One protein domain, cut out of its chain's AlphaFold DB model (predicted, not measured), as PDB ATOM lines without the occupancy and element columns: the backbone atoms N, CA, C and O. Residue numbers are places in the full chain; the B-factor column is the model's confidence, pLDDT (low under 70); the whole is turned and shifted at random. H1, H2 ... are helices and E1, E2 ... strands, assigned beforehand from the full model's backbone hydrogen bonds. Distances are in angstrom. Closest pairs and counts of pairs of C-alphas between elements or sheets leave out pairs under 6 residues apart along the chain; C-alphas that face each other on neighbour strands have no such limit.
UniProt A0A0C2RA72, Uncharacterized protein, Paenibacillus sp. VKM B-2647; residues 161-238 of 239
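AT A GLANCE: This is residues 161 to 238 of the 239 residues of an uncharacterized protein of Paenibacillus sp. VKM B-2647 (UniProt A0A0C2RA72). The model is an elongated, loose chain of parts: at one end two short parallel strands, E1 and E2, with the small helix H1 near the far end of E2, and at the other end the helices H3 and H4, set crosswise, with H2 making the bridge between the two ends. The loop residues 167 to 172 stick out. The printed part has 78 residues, with four named helices and two named strands in the order E1 H1 E2 H2 H3 H4, and is mostly helix. It is only just loose, close to extended, with a radius of gyration of the C-alphas of 16.9 A, and spans 45 by 24 by 24 A.

IN THESE COORDINATES: E1 is residues 161 to 163, beginning at C-alpha 161 (-77.221, 58.151, 11.914), and E2 is residues 187 to 191, 12.7 A long. H1 is residues 177 to 183, H2 residues 193 to 202, 14.7 A. H3, residues 205 to 218, is 20.1 A long. H4, residues 227 to 237, is 15.2 A long and ends at C-alpha 237 (-72.326, 70.499, 16.636).

HOW THE PARTS SIT: E1 and E2 are parallel neighbours at 32 degrees, with N 162 and O 189 2.8 A apart, within hydrogen-bond range. E1, H1 and E2 form a strand-helix-strand unit, two parallel strands with a helix between them in the chain, its crossover right-handed. The closest C-alphas of H1 and E2, Lys 181 and Glu 187, are 5.7 A apart. H2 touches H4, closest at the C-alphas of Ala 200 and Lys 235, 4.7 A, only just about perpendicular at 72 degrees. H3 touches H4 with residues 208 to 212 alone, closest at the C-alphas of Arg 208 and Ala 234, 5.1 A, about perpendicular at 75 degrees. H2 and H3 are apart, and H1 is apart from H2, H3 and H4. In H1, H2, H3 and H4 every O i to N i+4 pair is within hydrogen-bond range.

THE WHOLE: The two C-alphas farthest apart, those of Glu 182 and Glu 224, are 47.0 A apart. The printed part has no cut. The link from E1 to H1, 13 residues, is long. The mean pLDDT of the printed part is 90.3, and no printed residue is under 70.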
ATOM      1  N   GLY A 161     -76.133  57.434  11.253       94.69
ATOM      2  CA  GLY A 161     -77.221  58.151  11.914       94.69
ATOM      3  C   GLY A 161     -78.041  58.943  10.897       94.69
ATOM      4  O   GLY A 161     -77.505  59.844  10.256       94.69
ATOM      5  N   LEU A 162     -79.327  58.627  10.755       94.38
ATOM      6  CA  LEU A 162     -80.275  59.417   9.977       94.38
ATOM      7  C   LEU A 162     -81.095  60.289  10.929       94.38
ATOM      8  O   LEU A 162     -81.941  59.782  11.665       94.38
ATOM      9  N   VAL A 163     -80.843  61.596  10.906       93.38
ATOM     10  CA  VAL A 163     -81.579  62.571  11.715       93.38
ATOM     11  C   VAL A 163     -82.843  63.008  10.976       93.38
ATOM     12  O   VAL A 163     -82.768  63.609   9.905       93.38
ATOM     13  N   GLY A 164     -84.004  62.735  11.565       91.50
ATOM     14  CA  GLY A 164     -85.302  63.014  10.958       91.50
ATOM     15  C   GLY A 164     -85.655  62.035   9.833       91.50
ATOM     16  O   GLY A 164     -85.382  60.839   9.918       91.50
ATOM     17  N   SER A 165     -86.309  62.543   8.789       90.06
ATOM     18  CA  SER A 165     -86.730  61.770   7.617       90.06
ATOM     19  C   SER A 165     -86.445  62.536   6.329       90.06
ATOM     20  O   SER A 165     -86.120  63.724   6.353       90.06
ATOM     21  N   HIS A 166     -86.617  61.865   5.190       90.19
ATOM     22  CA  HIS A 166     -86.669  62.553   3.905       90.19
ATOM     23  C   HIS A 166     -87.814  63.584   3.894       90.19
ATOM     24  O   HIS A 166     -88.828  63.426   4.584       90.19
ATOM     25  N   THR A 167     -87.632  64.649   3.117       90.50
ATOM     26  CA  THR A 167     -88.637  65.700   2.926       90.50
ATOM     27  C   THR A 167     -89.860  65.139   2.188       90.50
ATOM     28  O   THR A 167     -89.674  64.417   1.205       90.50
ATOM     29  N   PRO A 168     -91.103  65.482   2.581       91.62
ATOM     30  CA  PRO A 168     -92.298  65.080   1.838       91.62
ATOM     31  C   PRO A 168     -92.207  65.453   0.349       91.62
ATOM     32  O   PRO A 168     -91.888  66.595   0.017       91.62
ATOM     33  N   GLY A 169     -92.467  64.488  -0.539       93.19
ATOM     34  CA  GLY A 169     -92.337  64.646  -1.995       93.19
ATOM     35  C   GLY A 169     -90.940  64.356  -2.563       93.19
ATOM     36  O   GLY A 169     -90.747  64.452  -3.772       93.19
ATOM     37  N   PHE A 170     -89.968  63.981  -1.720       92.88
ATOM     38  CA  PHE A 170     -88.617  63.569  -2.124       92.88
ATOM     39  C   PHE A 170     -88.417  62.061  -1.919       92.88
ATOM     40  O   PHE A 170     -87.401  61.625  -1.380       92.88
ATOM     41  N   ASP A 171     -89.384  61.249  -2.354       89.75
ATOM     42  CA  ASP A 171     -89.416  59.801  -2.091       89.75
ATOM     43  C   ASP A 171     -88.190  59.060  -2.649       89.75
ATOM     44  O   ASP A 171     -87.727  58.084  -2.066       89.75
ATOM     45  N   ALA A 172     -87.587  59.565  -3.731       91.44
ATOM     46  CA  ALA A 172     -86.341  59.025  -4.284       91.44
ATOM     47  C   ALA A 172     -85.142  59.122  -3.318       91.44
ATOM     48  O   ALA A 172     -84.153  58.417  -3.502       91.44
ATOM     49  N   MET A 173     -85.212  59.999  -2.311       90.38
ATOM     50  CA  MET A 173     -84.189  60.165  -1.272       90.38
ATOM     51  C   MET A 173     -84.480  59.318  -0.024       90.38
ATOM     52  O   MET A 173     -83.702  59.348   0.932       90.38
ATOM     53  N   ALA A 174     -85.597  58.584   0.009       91.31
ATOM     54  CA  ALA A 174     -85.905  57.684   1.108       91.31
ATOM     55  C   ALA A 174     -84.907  56.515   1.138       91.31
ATOM     56  O   ALA A 174     -84.581  55.919   0.112       91.31
ATOM     57  N   VAL A 175     -84.423  56.178   2.335       91.50
ATOM     58  CA  VAL A 175     -83.500  55.056   2.523       91.50
ATOM     59  C   VAL A 175     -84.271  53.764   2.772       91.50
ATOM     60  O   VAL A 175     -85.091  53.680   3.686       91.50
ATOM     61  N   ASP A 176     -83.956  52.732   1.995       93.38
ATOM     62  CA  ASP A 176     -84.303  51.353   2.328       93.38
ATOM     63  C   ASP A 176     -83.185  50.772   3.204       93.38
ATOM     64  O   ASP A 176     -82.162  50.281   2.714       93.38
ATOM     65  N   ALA A 177     -83.358  50.892   4.521       94.00
ATOM     66  CA  ALA A 177     -82.356  50.473   5.497       94.00
ATOM     67  C   ALA A 177     -82.065  48.964   5.441       94.00
ATOM     68  O   ALA A 177     -80.922  48.560   5.665       94.00
ATOM     69  N   LEU A 178     -83.066  48.137   5.116       94.56
ATOM     70  CA  LEU A 178     -82.901  46.687   5.040       94.56
ATOM     71  C   LEU A 178     -82.078  46.309   3.804       94.56
ATOM     72  O   LEU A 178     -81.061  45.631   3.927       94.56
ATOM     73  N   SER A 179     -82.445  46.836   2.635       95.12
ATOM     74  CA  SER A 179     -81.703  46.619   1.387       95.12
ATOM     75  C   SER A 179     -80.266  47.149   1.478       95.12
ATOM     76  O   SER A 179     -79.334  46.481   1.020       95.12
ATOM     77  N   LEU A 180     -80.048  48.307   2.121       94.44
ATOM     78  CA  LEU A 180     -78.702  48.840   2.370       94.44
ATOM     79  C   LEU A 180     -77.878  47.894   3.256       94.44
ATOM     80  O   LEU A 180     -76.717  47.610   2.936       94.44
ATOM     81  N   LYS A 181     -78.479  47.372   4.333       94.50
ATOM     82  CA  LYS A 181     -77.825  46.437   5.253       94.50
ATOM     83  C   LYS A 181     -77.459  45.121   4.570       94.50
ATOM     84  O   LYS A 181     -76.355  44.624   4.773       94.50
ATOM     85  N   GLU A 182     -78.356  44.574   3.756       93.94
ATOM     86  CA  GLU A 182     -78.161  43.290   3.074       93.94
ATOM     87  C   GLU A 182     -77.134  43.367   1.940       93.94
ATOM     88  O   GLU A 182     -76.290  42.481   1.808       93.94
ATOM     89  N   LYS A 183     -77.191  44.419   1.113       93.56
ATOM     90  CA  LYS A 183     -76.378  44.511  -0.111       93.56
ATOM     91  C   LYS A 183     -75.022  45.168   0.107       93.56
ATOM     92  O   LYS A 183     -74.054  44.773  -0.537       93.56
ATOM     93  N   ILE A 184     -74.952  46.176   0.977       93.50
ATOM     94  CA  ILE A 184     -73.741  46.982   1.189       93.50
ATOM     95  C   ILE A 184     -73.175  46.768   2.595       93.50
ATOM     96  O   ILE A 184     -71.959  46.655   2.750       93.50
ATOM     97  N   GLY A 185     -74.033  46.678   3.618       94.88
ATOM     98  CA  GLY A 185     -73.625  46.365   4.990       94.88
ATOM     99  C   GLY A 185     -73.865  47.420   6.086       94.88
ATOM    100  O   GLY A 185     -73.988  47.002   7.245       94.88
ATOM    101  N   PRO A 186     -73.956  48.735   5.805       96.25
ATOM    102  CA  PRO A 186     -74.199  49.729   6.844       96.25
ATOM    103  C   PRO A 186     -75.542  49.549   7.554       96.25
ATOM    104  O   PRO A 186     -76.546  49.201   6.939       96.25
ATOM    105  N   GLU A 187     -75.565  49.813   8.858       96.44
ATOM    106  CA  GLU A 187     -76.790  49.917   9.656       96.44
ATOM    107  C   GLU A 187     -77.261  51.374   9.698       96.44
ATOM    108  O   GLU A 187     -76.479  52.264  10.032       96.44
ATOM    109  N   VAL A 188     -78.538  51.617   9.393       96.06
ATOM    110  CA  VAL A 188     -79.154  52.940   9.556       96.06
ATOM    111  C   VAL A 188     -79.742  53.047  10.957       96.06
ATOM    112  O   VAL A 188     -80.596  52.251  11.343       96.06
ATOM    113  N   VAL A 189     -79.296  54.049  11.705       95.81
ATOM    114  CA  VAL A 189     -79.786  54.378  13.044       95.81
ATOM    115  C   VAL A 189     -80.648  55.625  12.924       95.81
ATOM    116  O   VAL A 189     -80.141  56.698  12.614       95.81
ATOM    117  N   TYR A 190     -81.951  55.491  13.144       95.19
ATOM    118  CA  TYR A 190     -82.870  56.624  13.085       95.19
ATOM    119  C   TYR A 190     -82.778  57.444  14.369       95.19
ATOM    120  O   TYR A 190     -82.876  56.895  15.463       95.19
ATOM    121  N   ILE A 191     -82.609  58.754  14.218       95.12
ATOM    122  CA  ILE A 191     -82.500  59.716  15.312       95.12
ATOM    123  C   ILE A 191     -83.601  60.757  15.121       95.12
ATOM    124  O   ILE A 191     -83.711  61.387  14.067       95.12
ATOM    125  N   GLY A 192     -84.444  60.944  16.134       94.19
ATOM    126  CA  GLY A 192     -85.522  61.927  16.067       94.19
ATOM    127  C   GLY A 192     -84.991  63.359  16.141       94.19
ATOM    128  O   GLY A 192     -84.079  63.648  16.910       94.19
ATOM    129  N   LEU A 193     -85.606  64.299  15.415       92.75
ATOM    130  CA  LEU A 193     -85.234  65.722  15.512       92.75
ATOM    131  C   LEU A 193     -85.336  66.251  16.950       92.75
ATOM    132  O   LEU A 193     -84.462  66.980  17.407       92.75
ATOM    133  N   ASN A 194     -86.367  65.828  17.688       93.12
ATOM    134  CA  ASN A 194     -86.543  66.214  19.088       93.12
ATOM    135  C   ASN A 194     -85.417  65.699  19.991       93.12
ATOM    136  O   ASN A 194     -85.028  66.403  20.915       93.12
ATOM    137  N   GLU A 195     -84.889  64.504  19.720       93.19
ATOM    138  CA  GLU A 195     -83.760  63.942  20.465       93.19
ATOM    139  C   GLU A 195     -82.505  64.796  20.258       93.19
ATOM    140  O   GLU A 195     -81.839  65.161  21.223       93.19
ATOM    141  N   VAL A 196     -82.251  65.218  19.014       92.25
ATOM    142  CA  VAL A 196     -81.149  66.138  18.694       92.25
ATOM    143  C   VAL A 196     -81.330  67.483  19.395       92.25
ATOM    144  O   VAL A 196     -80.388  67.977  20.008       92.25
ATOM    145  N   PHE A 197     -82.529  68.073  19.357       91.56
ATOM    146  CA  PHE A 197     -82.786  69.361  20.010       91.56
ATOM    147  C   PHE A 197     -82.641  69.290  21.530       91.56
ATOM    148  O   PHE A 197     -82.058  70.190  22.131       91.56
ATOM    149  N   GLN A 198     -83.126  68.219  22.157       92.00
ATOM    150  CA  GLN A 198     -82.953  68.014  23.595       92.00
ATOM    151  C   GLN A 198     -81.479  67.818  23.950       92.00
ATOM    152  O   GLN A 198     -80.997  68.461  24.879       92.00
ATOM    153  N   GLY A 199     -80.746  67.003  23.184       91.44
ATOM    154  CA  GLY A 199     -79.307  66.820  23.367       91.44
ATOM    155  C   GLY A 199     -78.539  68.138  23.263       91.44
ATOM    156  O   GLY A 199     -77.728  68.449  24.136       91.44
ATOM    157  N   ALA A 200     -78.871  68.965  22.271       91.75
ATOM    158  CA  ALA A 200     -78.233  70.257  22.035       91.75
ATOM    159  C   ALA A 200     -78.374  71.239  23.217       91.75
ATOM    160  O   ALA A 200     -77.449  71.992  23.522       91.75
ATOM    161  N   GLU A 201     -79.502  71.213  23.932       90.69
ATOM    162  CA  GLU A 201     -79.706  72.053  25.121       90.69
ATOM    163  C   GLU A 201     -78.897  71.580  26.343       90.69
ATOM    164  O   GLU A 201     -78.637  72.370  27.251       90.69
ATOM    165  N   THR A 202     -78.444  70.322  26.362       91.44
ATOM    166  CA  THR A 202     -77.617  69.774  27.455       91.44
ATOM    167  C   THR A 202     -76.118  70.040  27.296       91.44
ATOM    168  O   THR A 202     -75.345  69.806  28.227       91.44
ATOM    169  N   VAL A 203     -75.688  70.567  26.144       91.31
ATOM    170  CA  VAL A 203     -74.275  70.832  25.857       91.31
ATOM    171  C   VAL A 203     -73.710  71.912  26.785       91.31
ATOM    172  O   VAL A 203     -74.227  73.031  26.920       91.31
ATOM    173  N   SER A 204     -72.575  71.590  27.410       90.94
ATOM    174  CA  SER A 204     -71.902  72.473  28.360       90.94
ATOM    175  C   SER A 204     -71.459  73.789  27.708       90.94
ATOM    176  O   SER A 204     -71.188  73.887  26.508       90.94
ATOM    177  N   LYS A 205     -71.358  74.844  28.518       88.12
ATOM    178  CA  LYS A 205     -70.857  76.138  28.043       88.12
ATOM    179  C   LYS A 205     -69.412  76.038  27.537       88.12
ATOM    180  O   LYS A 205     -69.080  76.656  26.532       88.12
ATOM    181  N   SER A 206     -68.579  75.218  28.182       89.25
ATOM    182  CA  SER A 206     -67.171  75.049  27.805       89.25
ATOM    183  C   SER A 206     -66.998  74.392  26.433       89.25
ATOM    184  O   SER A 206     -66.151  74.832  25.655       89.25
ATOM    185  N   HIS A 207     -67.808  73.379  26.096       87.38
ATOM    186  CA  HIS A 207     -67.765  72.756  24.767       87.38
ATOM    187  C   HIS A 207     -68.214  73.737  23.677       87.38
ATOM    188  O   HIS A 207     -67.567  73.837  22.633       87.38
ATOM    189  N   ARG A 208     -69.245  74.548  23.954       88.25
ATOM    190  CA  ARG A 208     -69.693  75.612  23.042       88.25
ATOM    191  C   ARG A 208     -68.620  76.669  22.806       88.25
ATOM    192  O   ARG A 208     -68.313  76.977  21.659       88.25
ATOM    193  N   GLU A 209     -68.012  77.187  23.872       88.06
ATOM    194  CA  GLU A 209     -66.935  78.183  23.778       88.06
ATOM    195  C   GLU A 209     -65.723  77.633  23.010       88.06
ATOM    196  O   GLU A 209     -65.140  78.341  22.188       88.06
ATOM    197  N   THR A 210     -65.385  76.354  23.209       89.31
ATOM    198  CA  THR A 210     -64.302  75.674  22.478       89.31
ATOM    199  C   THR A 210     -64.585  75.630  20.978       89.31
ATOM    200  O   THR A 210     -63.737  76.038  20.182       89.31
ATOM    201  N   LEU A 211     -65.782  75.188  20.578       88.50
ATOM    202  CA  LEU A 211     -66.168  75.146  19.167       88.50
ATOM    203  C   LEU A 211     -66.224  76.555  18.553       88.50
ATOM    204  O   LEU A 211     -65.737  76.765  17.445       88.50
ATOM    205  N   MET A 212     -66.731  77.553  19.279       85.12
ATOM    206  CA  MET A 212     -66.742  78.946  18.811       85.12
ATOM    207  C   MET A 212     -65.331  79.495  18.563       85.12
ATOM    208  O   MET A 212     -65.099  80.164  17.555       85.12
ATOM    209  N   GLN A 213     -64.367  79.186  19.436       87.31
ATOM    210  CA  GLN A 213     -62.966  79.559  19.218       87.31
ATOM    211  C   GLN A 213     -62.372  78.857  17.992       87.31
ATOM    212  O   GLN A 213     -61.617  79.474  17.242       87.31
ATOM    213  N   GLN A 214     -62.709  77.583  17.767       87.75
ATOM    214  CA  GLN A 214     -62.282  76.854  16.571       87.75
ATOM    215  C   GLN A 214     -62.839  77.498  15.296       87.75
ATOM    216  O   GLN A 214     -62.071  77.754  14.370       87.75
ATOM    217  N   ILE A 215     -64.133  77.836  15.274       86.38
ATOM    218  CA  ILE A 215     -64.775  78.525  14.145       86.38
ATOM    219  C   ILE A 215     -64.087  79.870  13.881       86.38
ATOM    220  O   ILE A 215     -63.711  80.144  12.746       86.38
ATOM    221  N   GLY A 216     -63.841  80.679  14.916       86.56
ATOM    222  CA  GLY A 216     -63.168  81.976  14.766       86.56
ATOM    223  C   GLY A 216     -61.730  81.887  14.241       86.56
ATOM    224  O   GLY A 216     -61.245  82.824  13.616       86.56
ATOM    225  N   ARG A 217     -61.042  80.758  14.459       89.25
ATOM    226  CA  ARG A 217     -59.708  80.499  13.887       89.25
ATOM    227  C   ARG A 217     -59.764  80.021  12.438       89.25
ATOM    228  O   ARG A 217     -58.821  80.262  11.694       89.25
ATOM    229  N   GLN A 218     -60.825  79.310  12.058       89.81
ATOM    230  CA  GLN A 218     -60.977  78.734  10.719       89.81
ATOM    231  C   GLN A 218     -61.610  79.711   9.721       89.81
ATOM    232  O   GLN A 218     -61.290  79.661   8.535       89.81
ATOM    233  N   PHE A 219     -62.482  80.607  10.187       88.50
ATOM    234  CA  PHE A 219     -63.264  81.501   9.336       88.50
ATOM    235  C   PHE A 219     -63.030  82.965   9.715       88.50
ATOM    236  O   PHE A 219     -63.376  83.411  10.808       88.50
ATOM    237  N   HIS A 220     -62.478  83.735   8.775       86.94
ATOM    238  CA  HIS A 220     -62.133  85.150   8.957       86.94
ATOM    239  C   HIS A 220     -63.354  86.057   9.184       86.94
ATOM    240  O   HIS A 220     -63.231  87.098   9.821       86.94
ATOM    241  N   ASN A 221     -64.529  85.654   8.701       86.88
ATOM    242  CA  ASN A 221     -65.790  86.384   8.824       86.88
ATOM    243  C   ASN A 221     -66.713  85.820   9.921       86.88
ATOM    244  O   ASN A 221     -67.889  86.173   9.983       86.88
ATOM    245  N   ALA A 222     -66.213  84.945  10.804       81.94
ATOM    246  CA  ALA A 222     -67.027  84.344  11.863       81.94
ATOM    247  C   ALA A 222     -67.714  85.393  12.760       81.94
ATOM    248  O   ALA A 222     -68.830  85.169  13.218       81.94
ATOM    249  N   GLY A 223     -67.074  86.547  12.982       81.75
ATOM    250  CA  GLY A 223     -67.621  87.645  13.787       81.75
ATOM    251  C   GLY A 223     -68.778  88.418  13.141       81.75
ATOM    252  O   GLY A 223     -69.420  89.209  13.823       81.75
ATOM    253  N   GLU A 224     -69.058  88.200  11.852       87.69
ATOM    254  CA  GLU A 224     -70.160  88.855  11.129       87.69
ATOM    255  C   GLU A 224     -71.503  88.129  11.316       87.69
ATOM    256  O   GLU A 224     -72.568  88.670  11.013       87.69
ATOM    257  N   LEU A 225     -71.472  86.888  11.813       83.69
ATOM    258  CA  LEU A 225     -72.677  86.098  12.038       83.69
ATOM    259  C   LEU A 225     -73.387  86.537  13.331       83.69
ATOM    260  O   LEU A 225     -72.734  86.786  14.345       83.69
ATOM    261  N   PRO A 226     -74.734  86.554  13.352       88.31
ATOM    262  CA  PRO A 226     -75.478  86.807  14.580       88.31
ATOM    263  C   PRO A 226     -75.101  85.808  15.678       88.31
ATOM    264  O   PRO A 226     -75.174  84.593  15.463       88.31
ATOM    265  N   THR A 227     -74.776  86.310  16.871       83.19
ATOM    266  CA  THR A 227     -74.339  85.498  18.020       83.19
ATOM    267  C   THR A 227     -75.313  84.366  18.347       83.19
ATOM    268  O   THR A 227     -74.890  83.258  18.654       83.19
ATOM    269  N   GLU A 228     -76.622  84.604  18.208       86.44
ATOM    270  CA  GLU A 228     -77.661  83.588  18.425       86.44
ATOM    271  C   GLU A 228     -77.544  82.398  17.456       86.44
ATOM    272  O   GLU A 228     -77.726  81.246  17.849       86.44
ATOM    273  N   LYS A 229     -77.218  82.654  16.181       86.56
ATOM    274  CA  LYS A 229     -77.044  81.590  15.182       86.56
ATOM    275  C   LYS A 229     -75.790  80.773  15.467       86.56
ATOM    276  O   LYS A 229     -75.824  79.553  15.319       86.56
ATOM    277  N   ILE A 230     -74.716  81.433  15.904       83.94
ATOM    278  CA  ILE A 230     -73.477  80.759  16.301       83.94
ATOM    279  C   ILE A 230     -73.700  79.914  17.559       83.94
ATOM    280  O   ILE A 230     -73.248  78.775  17.588       83.94
ATOM    281  N   ASP A 231     -74.428  80.411  18.565       84.62
ATOM    282  CA  ASP A 231     -74.733  79.626  19.772       84.62
ATOM    283  C   ASP A 231     -75.599  78.402  19.442       84.62
ATOM    284  O   ASP A 231     -75.268  77.298  19.861       84.62
ATOM    285  N   LYS A 232     -76.642  78.543  18.610       87.50
ATOM    286  CA  LYS A 232     -77.456  77.403  18.140       87.50
ATOM    287  C   LYS A 232     -76.635  76.372  17.360       87.50
ATOM    288  O   LYS A 232     -76.807  75.168  17.555       87.50
ATOM    289  N   PHE A 233     -75.727  76.833  16.501       88.75
ATOM    290  CA  PHE A 233     -74.784  75.957  15.809       88.75
ATOM    291  C   PHE A 233     -73.880  75.235  16.816       88.75
ATOM    292  O   PHE A 233     -73.782  74.013  16.788       88.75
ATOM    293  N   ALA A 234     -73.294  75.967  17.764       88.69
ATOM    294  CA  ALA A 234     -72.416  75.395  18.773       88.69
ATOM    295  C   ALA A 234     -73.142  74.384  19.674       88.69
ATOM    296  O   ALA A 234     -72.584  73.341  19.979       88.69
ATOM    297  N   LYS A 235     -74.403  74.633  20.038       89.19
ATOM    298  CA  LYS A 235     -75.254  73.676  20.759       89.19
ATOM    299  C   LYS A 235     -75.462  72.369  19.992       89.19
ATOM    300  O   LYS A 235     -75.535  71.315  20.601       89.19
ATOM    301  N   THR A 236     -75.566  72.433  18.666       88.12
ATOM    302  CA  THR A 236     -75.902  71.265  17.832       88.12
ATOM    303  C   THR A 236     -74.670  70.447  17.434       88.12
ATOM    304  O   THR A 236     -74.763  69.233  17.299       88.12
ATOM    305  N   TYR A 237     -73.528  71.108  17.221       87.12
ATOM    306  CA  TYR A 237     -72.326  70.499  16.636       87.12
ATOM    307  C   TYR A 237     -71.135  70.407  17.598       87.12
ATOM    308  O   TYR A 237     -70.083  69.901  17.201       87.12
ATOM    309  N   ALA A 238     -71.250  70.914  18.829       81.00
ATOM    310  CA  ALA A 238     -70.197  70.721  19.817       81.00
ATOM    311  C   ALA A 238     -70.136  69.243  20.248       81.00
ATOM    312  O   ALA A 238     -71.189  68.637  20.462       81.00
TER     313      ALA A 238